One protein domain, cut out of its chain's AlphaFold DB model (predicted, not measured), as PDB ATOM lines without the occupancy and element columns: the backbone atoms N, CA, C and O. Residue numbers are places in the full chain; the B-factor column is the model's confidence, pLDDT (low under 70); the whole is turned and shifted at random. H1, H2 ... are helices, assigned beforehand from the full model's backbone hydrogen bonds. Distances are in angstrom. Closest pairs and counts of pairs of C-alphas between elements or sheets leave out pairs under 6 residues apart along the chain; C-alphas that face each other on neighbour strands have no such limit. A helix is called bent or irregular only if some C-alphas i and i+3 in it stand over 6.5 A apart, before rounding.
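AT A GLANCE: This is residues 10 to 68 of the 94 residues of a protein of Weissella cibaria (UniProt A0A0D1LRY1). The model is an open zigzag of helices set end to end, with no packed core: H1 turns about perpendicularly into long H2, and H2 meets H3 at a corner. The printed part has 59 residues, with three named helices in the order H1, H2, H3 and no named strand; the class is all helix. It is extended, with a radius of gyration of the C-alphas of 17.9 A and spans of 44 by 31 by 21 A.

IN THESE COORDINATES: H1, residues 10 to 21, begins with C-alpha 10 at (-28.269, -65.090, 67.247) and is 15.9 A long. H2, residues 29 to 48, is 27.5 A long. It is irregular, with C-alphas 31 and 34 7.4 A apart, and has a kink of 35 degrees near residue 36. H3, residues 50 to 67, is 26.0 A long and ends with C-alpha 67 at (-23.066, -34.334, 39.840). It is irregular, with C-alphas 63 and 66 7.1 A apart, and has a kink of 26 degrees near residue 61.

HOW THE PARTS SIT: H1 and H2 are close but not clearly touching, their closest C-alphas, Leu 20 and Leu 30, 7.0 A apart; their lines are about perpendicular at 78 degrees. H2 and H3 only just touch, only at the corner, with 3 pairs of C-alphas within 8 A; the closest are those of Tyr 47 and Trp 53, 5.9 A. They run opposite ways at a steep tilt of 59 degrees. H1 and H3 are apart. Every O i to N i+4 pair is within hydrogen-bond range in H1, against 13 of 16 in H2 and 11 of 14 in H3.

THE WHOLE: The C-alphas farthest apart, Glu 11 and Ala 62, are 46.0 A apart. The printed part has no cut; the link from H1 to H2 is short and that from H2 to H3 tight. No printed residue is under 70 in pLDDT.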
ATOM      1  N   GLN A  10     -27.122 -65.181  66.343       90.06
ATOM      2  CA  GLN A  10     -28.269 -65.090  67.247       90.06
ATOM      3  C   GLN A  10     -28.226 -63.817  68.099       90.06
ATOM      4  O   GLN A  10     -29.272 -63.209  68.318       90.06
ATOM      5  N   GLU A  11     -27.038 -63.400  68.544       91.75
ATOM      6  CA  GLU A  11     -26.869 -62.173  69.329       91.75
ATOM      7  C   GLU A  11     -27.120 -60.933  68.463       91.75
ATOM      8  O   GLU A  11     -27.934 -60.082  68.819       91.75
ATOM      9  N   GLU A  12     -26.508 -60.865  67.279       93.25
ATOM     10  CA  GLU A  12     -26.695 -59.771  66.323       93.25
ATOM     11  C   GLU A  12     -28.137 -59.714  65.812       93.25
ATOM     12  O   GLU A  12     -28.734 -58.645  65.712       93.25
ATOM     13  N   GLY A  13     -28.730 -60.873  65.528       93.44
ATOM     14  CA  GLY A  13     -30.116 -61.000  65.099       93.44
ATOM     15  C   GLY A  13     -31.097 -60.535  66.171       93.44
ATOM     16  O   GLY A  13     -32.100 -59.909  65.831       93.44
ATOM     17  N   GLN A  14     -30.806 -60.798  67.450       93.75
ATOM     18  CA  GLN A  14     -31.609 -60.282  68.556       93.75
ATOM     19  C   GLN A  14     -31.451 -58.767  68.702       93.75
ATOM     20  O   GLN A  14     -32.453 -58.085  68.881       93.75
ATOM     21  N   ALA A  15     -30.231 -58.238  68.571       94.62
ATOM     22  CA  ALA A  15     -29.987 -56.797  68.629       94.62
ATOM     23  C   ALA A  15     -30.734 -56.042  67.515       94.62
ATOM     24  O   ALA A  15     -31.384 -55.037  67.786       94.62
ATOM     25  N   VAL A  16     -30.710 -56.560  66.281       94.38
ATOM     26  CA  VAL A  16     -31.473 -55.990  65.155       94.38
ATOM     27  C   VAL A  16     -32.981 -56.128  65.375       94.38
ATOM     28  O   VAL A  16     -33.741 -55.222  65.054       94.38
ATOM     29  N   PHE A  17     -33.453 -57.249  65.922       94.31
ATOM     30  CA  PHE A  17     -34.876 -57.401  66.228       94.31
ATOM     31  C   PHE A  17     -35.340 -56.383  67.276       94.31
ATOM     32  O   PHE A  17     -36.391 -55.761  67.114       94.31
ATOM     33  N   ASP A  18     -34.555 -56.203  68.338       95.38
ATOM     34  CA  ASP A  18     -34.861 -55.257  69.405       95.38
ATOM     35  C   ASP A  18     -34.837 -53.815  68.881       95.38
ATOM     36  O   ASP A  18     -35.782 -53.075  69.158       95.38
ATOM     37  N   SER A  19     -33.881 -53.452  68.016       96.19
ATOM     38  CA  SER A  19     -33.836 -52.107  67.423       96.19
ATOM     39  C   SER A  19     -35.055 -51.784  66.549       96.19
ATOM     40  O   SER A  19     -35.486 -50.634  66.485       96.19
ATOM     41  N   LEU A  20     -35.640 -52.795  65.897       95.94
ATOM     42  CA  LEU A  20     -36.822 -52.642  65.044       95.94
ATOM     43  C   LEU A  20     -38.143 -52.680  65.824       95.94
ATOM     44  O   LEU A  20     -39.094 -52.002  65.455       95.94
ATOM     45  N   ILE A  21     -38.242 -53.503  66.872       95.25
ATOM     46  CA  ILE A  21     -39.525 -53.802  67.534       95.25
ATOM     47  C   ILE A  21     -39.639 -53.169  68.921       95.25
ATOM     48  O   ILE A  21     -40.733 -52.780  69.330       95.25
ATOM     49  N   ARG A  22     -38.539 -53.105  69.675       93.31
ATOM     50  CA  ARG A  22     -38.529 -52.636  71.069       93.31
ATOM     51  C   ARG A  22     -38.088 -51.184  71.181       93.31
ATOM     52  O   ARG A  22     -38.706 -50.434  71.931       93.31
ATOM     53  N   ASP A  23     -37.100 -50.785  70.385       94.19
ATOM     54  CA  ASP A  23     -36.472 -49.462  70.464       94.19
ATOM     55  C   ASP A  23     -37.053 -48.469  69.441       94.19
ATOM     56  O   ASP A  23     -36.373 -47.568  68.957       94.19
ATOM     57  N   ASN A  24     -38.353 -48.608  69.154       93.12
ATOM     58  CA  ASN A  24     -39.169 -47.650  68.399       93.12
ATOM     59  C   ASN A  24     -38.834 -47.484  66.899       93.12
ATOM     60  O   ASN A  24     -39.354 -46.554  66.291       93.12
ATOM     61  N   ASP A  25     -38.031 -48.362  66.286       96.31
ATOM     62  CA  ASP A  25     -37.696 -48.278  64.850       96.31
ATOM     63  C   ASP A  25     -37.182 -46.878  64.447       96.31
ATOM     64  O   ASP A  25     -37.765 -46.186  63.614       96.31
ATOM     65  N   GLU A  26     -36.092 -46.430  65.080       97.12
ATOM     66  CA  GLU A  26     -35.573 -45.051  64.975       97.12
ATOM     67  C   GLU A  26     -35.391 -44.544  63.531       97.12
ATOM     68  O   GLU A  26     -35.573 -43.357  63.254       97.12
ATOM     69  N   TYR A  27     -35.059 -45.444  62.605       96.38
ATOM     70  CA  TYR A  27     -34.781 -45.125  61.205       96.38
ATOM     71  C   TYR A  27     -35.954 -45.416  60.259       96.38
ATOM     72  O   TYR A  27     -35.754 -45.382  59.047       96.38
ATOM     73  N   PHE A  28     -37.152 -45.698  60.787       96.56
ATOM     74  CA  PHE A  28     -38.356 -46.012  60.005       96.56
ATOM     75  C   PHE A  28     -38.173 -47.199  59.048       96.56
ATOM     76  O   PHE A  28     -38.756 -47.237  57.964       96.56
ATOM     77  N   VAL A  29     -37.380 -48.198  59.437       97.31
ATOM     78  CA  VAL A  29     -37.127 -49.377  58.602       97.31
ATOM     79  C   VAL A  29     -38.421 -50.153  58.372       97.31
ATOM     80  O   VAL A  29     -38.703 -50.547  57.242       97.31
ATOM     81  N   LEU A  30     -39.216 -50.367  59.424       96.94
ATOM     82  CA  LEU A  30     -40.529 -51.005  59.318       96.94
ATOM     83  C   LEU A  30     -41.566 -50.043  58.738       96.94
ATOM     84  O   LEU A  30     -42.444 -50.483  57.997       96.94
ATOM     85  N   GLY A  31     -41.440 -48.747  59.043       96.75
ATOM     86  CA  GLY A  31     -42.291 -47.695  58.482       96.75
ATOM     87  C   GLY A  31     -42.265 -47.657  56.951       96.75
ATOM     88  O   GLY A  31     -43.320 -47.649  56.318       96.75
ATOM     89  N   ASP A  32     -41.077 -47.716  56.352       98.25
ATOM     90  CA  ASP A  32     -40.905 -47.682  54.896       98.25
ATOM     91  C   ASP A  32     -40.987 -49.067  54.239       98.25
ATOM     92  O   ASP A  32     -41.047 -49.160  53.006       98.25
ATOM     93  N   TYR A  33     -41.028 -50.148  55.028       98.00
ATOM     94  CA  TYR A  33     -40.893 -51.523  54.538       98.00
ATOM     95  C   TYR A  33     -41.910 -51.890  53.451       98.00
ATOM     96  O   TYR A  33     -41.526 -52.422  52.408       98.00
ATOM     97  N   GLU A  34     -43.196 -51.592  53.658       98.25
ATOM     98  CA  GLU A  34     -44.252 -51.898  52.681       98.25
ATOM     99  C   GLU A  34     -44.001 -51.168  51.355       98.25
ATOM    100  O   GLU A  34     -43.953 -51.786  50.289       98.25
ATOM    101  N   SER A  35     -43.728 -49.863  51.428       98.38
ATOM    102  CA  SER A  35     -43.461 -49.039  50.248       98.38
ATOM    103  C   SER A  35     -42.218 -49.506  49.480       98.38
ATOM    104  O   SER A  35     -42.198 -49.501  48.240       98.38
ATOM    105  N   TYR A  36     -41.195 -49.959  50.208       98.25
ATOM    106  CA  TYR A  36     -39.975 -50.514  49.649       98.25
ATOM    107  C   TYR A  36     -40.256 -51.827  48.912       98.25
ATOM    108  O   TYR A  36     -39.877 -51.956  47.746       98.25
ATOM    109  N   VAL A  37     -40.966 -52.775  49.538       98.50
ATOM    110  CA  VAL A  37     -41.319 -54.071  48.929       98.50
ATOM    111  C   VAL A  37     -42.159 -53.878  47.667       98.50
ATOM    112  O   VAL A  37     -41.850 -54.472  46.630       98.50
ATOM    113  N   ASP A  38     -43.158 -52.997  47.709       98.50
ATOM    114  CA  ASP A  38     -43.995 -52.678  46.551       98.50
ATOM    115  C   ASP A  38     -43.178 -52.085  45.402       98.50
ATOM    116  O   ASP A  38     -43.344 -52.445  44.232       98.50
ATOM    117  N   THR A  39     -42.266 -51.169  45.724       98.38
ATOM    118  CA  THR A  39     -41.381 -50.556  44.730       98.38
ATOM    119  C   THR A  39     -40.421 -51.576  44.138       98.38
ATOM    120  O   THR A  39     -40.223 -51.590  42.922       98.38
ATOM    121  N   GLN A  40     -39.884 -52.474  44.961       98.25
ATOM    122  CA  GLN A  40     -38.991 -53.536  44.520       98.25
ATOM    123  C   GLN A  40     -39.708 -54.534  43.601       98.25
ATOM    124  O   GLN A  40     -39.143 -54.958  42.590       98.25
ATOM    125  N   ALA A  41     -40.972 -54.862  43.889       98.06
ATOM    126  CA  ALA A  41     -41.797 -55.694  43.016       98.06
ATOM    127  C   ALA A  41     -42.030 -55.028  41.648       98.06
ATOM    128  O   ALA A  41     -41.856 -55.675  40.610       98.06
ATOM    129  N   ARG A  42     -42.347 -53.724  41.629       97.31
ATOM    130  CA  ARG A  42     -42.461 -52.944  40.380       97.31
ATOM    131  C   ARG A  42     -41.139 -52.895  39.614       97.31
ATOM    132  O   ARG A  42     -41.142 -53.083  38.402       97.31
ATOM    133  N   LEU A  43     -40.014 -52.704  40.304       97.06
ATOM    134  CA  LEU A  43     -38.682 -52.726  39.693       97.06
ATOM    135  C   LEU A  43     -38.388 -54.079  39.036       97.06
ATOM    136  O   LEU A  43     -37.873 -54.116  37.920       97.06
ATOM    137  N   GLY A  44     -38.768 -55.182  39.685       97.25
ATOM    138  CA  GLY A  44     -38.663 -56.523  39.111       97.25
ATOM    139  C   GLY A  44     -39.439 -56.672  37.798       97.25
ATOM    140  O   GLY A  44     -38.921 -57.258  36.850       97.25
ATOM    141  N   GLN A  45     -40.643 -56.100  37.711       96.25
ATOM    142  CA  GLN A  45     -41.444 -56.080  36.477       96.25
ATOM    143  C   GLN A  45     -40.827 -55.170  35.406       96.25
ATOM    144  O   GLN A  45     -40.690 -55.573  34.252       96.25
ATOM    145  N   ASP A  46     -40.401 -53.964  35.786       95.62
ATOM    146  CA  ASP A  46     -39.755 -53.006  34.885       95.62
ATOM    147  C   ASP A  46     -38.480 -53.578  34.255       95.62
ATOM    148  O   ASP A  46     -38.221 -53.359  33.070       95.62
ATOM    149  N   TYR A  47     -37.699 -54.331  35.032       97.06
ATOM    150  CA  TYR A  47     -36.457 -54.948  34.577       97.06
ATOM    151  C   TYR A  47     -36.681 -56.016  33.494       97.06
ATOM    152  O   TYR A  47     -35.828 -56.202  32.627       97.06
ATOM    153  N   GLN A  48     -37.842 -56.684  33.487       97.69
ATOM    154  CA  GLN A  48     -38.193 -57.638  32.426       97.69
ATOM    155  C   GLN A  48     -38.351 -56.949  31.061       97.69
ATOM    156  O   GLN A  48     -38.103 -57.566  30.024       97.69
ATOM    157  N   ASN A  49     -38.717 -55.662  31.038       97.56
ATOM    158  CA  ASN A  49     -38.757 -54.865  29.817       97.56
ATOM    159  C   ASN A  49     -37.401 -54.195  29.560       97.56
ATOM    160  O   ASN A  49     -37.179 -53.024  29.881       97.56
ATOM    161  N   GLN A  50     -36.503 -54.934  28.908       97.31
ATOM    162  CA  GLN A  50     -35.139 -54.483  28.634       97.31
ATOM    163  C   GLN A  50     -35.081 -53.142  27.883       97.31
ATOM    164  O   GLN A  50     -34.260 -52.291  28.214       97.31
ATOM    165  N   GLN A  51     -35.966 -52.908  26.908       97.50
ATOM    166  CA  GLN A  51     -35.965 -51.662  26.136       97.50
ATOM    167  C   GLN A  51     -36.323 -50.452  27.010       97.50
ATOM    168  O   GLN A  51     -35.648 -49.418  26.954       97.50
ATOM    169  N   ALA A  52     -37.376 -50.573  27.823       96.62
ATOM    170  CA  ALA A  52     -37.771 -49.517  28.747       96.62
ATOM    171  C   ALA A  52     -36.688 -49.277  29.807       96.62
ATOM    172  O   ALA A  52     -36.357 -48.123  30.093       96.62
ATOM    173  N   TRP A  53     -36.091 -50.349  30.332       97.75
ATOM    174  CA  TRP A  53     -34.997 -50.277  31.295       97.75
ATOM    175  C   TRP A  53     -33.784 -49.530  30.733       97.75
ATOM    176  O   TRP A  53     -33.340 -48.546  31.320       97.75
ATOM    177  N   THR A  54     -33.302 -49.910  29.544       97.88
ATOM    178  CA  THR A  54     -32.162 -49.244  28.895       97.88
ATOM    179  C   THR A  54     -32.438 -47.767  28.632       97.88
ATOM    180  O   THR A  54     -31.549 -46.937  28.820       97.88
ATOM    181  N   ARG A  55     -33.670 -47.402  28.253       98.19
ATOM    182  CA  ARG A  55     -34.048 -45.992  28.087       98.19
ATOM    183  C   ARG A  55     -33.940 -45.217  29.402       98.19
ATOM    184  O   ARG A  55     -33.408 -44.108  29.392       98.19
ATOM    185  N   LYS A  56     -34.407 -45.790  30.518       97.31
ATOM    186  CA  LYS A  56     -34.252 -45.191  31.856       97.31
ATOM    187  C   LYS A  56     -32.770 -45.048  32.220       97.31
ATOM    188  O   LYS A  56     -32.361 -43.979  32.667       97.31
ATOM    189  N   SER A  57     -31.951 -46.075  31.986       98.06
ATOM    190  CA  SER A  57     -30.507 -46.022  32.261       98.06
ATOM    191  C   SER A  57     -29.797 -44.935  31.449       98.06
ATOM    192  O   SER A  57     -29.055 -44.140  32.018       98.06
ATOM    193  N   LEU A  58     -30.061 -44.851  30.142       98.38
ATOM    194  CA  LEU A  58     -29.449 -43.842  29.276       98.38
ATOM    195  C   LEU A  58     -29.835 -42.418  29.693       98.38
ATOM    196  O   LEU A  58     -28.981 -41.537  29.697       98.38
ATOM    197  N   ALA A  59     -31.096 -42.197  30.075       98.44
ATOM    198  CA  ALA A  59     -31.545 -40.897  30.565       98.44
ATOM    199  C   ALA A  59     -30.802 -40.471  31.843       98.44
ATOM    200  O   ALA A  59     -30.389 -39.320  31.941       98.44
ATOM    201  N   ASN A  60     -30.574 -41.400  32.782       98.25
ATOM    202  CA  ASN A  60     -29.785 -41.121  33.986       98.25
ATOM    203  C   ASN A  60     -28.331 -40.763  33.648       98.25
ATOM    204  O   ASN A  60     -27.817 -39.782  34.171       98.25
ATOM    205  N   ILE A  61     -27.690 -41.508  32.738       98.31
ATOM    206  CA  ILE A  61     -26.318 -41.215  32.286       98.31
ATOM    207  C   ILE A  61     -26.245 -39.831  31.631       98.31
ATOM    208  O   ILE A  61     -25.348 -39.050  31.925       98.31
ATOM    209  N   ALA A  62     -27.198 -39.502  30.757       98.19
ATOM    210  CA  ALA A  62     -27.217 -38.213  30.071       98.19
ATOM    211  C   ALA A  62     -27.430 -37.027  31.032       98.19
ATOM    212  O   ALA A  62     -26.942 -35.933  30.762       98.19
ATOM    213  N   ALA A  63     -28.143 -37.237  32.141       97.69
ATOM    214  CA  ALA A  63     -28.457 -36.201  33.124       97.69
ATOM    215  C   ALA A  63     -27.469 -36.130  34.303       97.69
ATOM    216  O   ALA A  63     -27.586 -35.233  35.133       97.69
ATOM    217  N   SER A  64     -26.488 -37.036  34.402       97.75
ATOM    218  CA  SER A  64     -25.602 -37.104  35.573       97.75
ATOM    219  C   SER A  64     -24.530 -36.010  35.620       97.75
ATOM    220  O   SER A  64     -23.789 -35.945  36.596       97.75
ATOM    221  N   GLY A  65     -24.416 -35.177  34.578       95.12
ATOM    222  CA  GLY A  65     -23.375 -34.150  34.454       95.12
ATOM    223  C   GLY A  65     -23.347 -33.156  35.616       95.12
ATOM    224  O   GLY A  65     -22.263 -32.793  36.059       95.12
ATOM    225  N   GLU A  66     -24.512 -32.799  36.164       92.81
ATOM    226  CA  GLU A  66     -24.651 -31.894  37.320       92.81
ATOM    227  C   GLU A  66     -23.894 -32.395  38.562       92.81
ATOM    228  O   GLU A  66     -23.380 -31.612  39.351       92.81
ATOM    229  N   PHE A  67     -23.766 -33.715  38.715       96.19
ATOM    230  CA  PHE A  67     -23.066 -34.334  39.840       96.19
ATOM    231  C   PHE A  67     -21.558 -34.504  39.592       96.19
ATOM    232  O   PHE A  67     -20.888 -35.215  40.343       96.19
ATOM    233  N   SER A  68     -21.006 -33.896  38.535       96.88
ATOM    234  CA  SER A  68     -19.565 -33.937  38.285       96.88
ATOM    235  C   SER A  68     -18.797 -33.176  39.364       96.88
ATOM    236  O   SER A  68     -19.100 -32.025  39.694       96.88
TER     237      SER A  68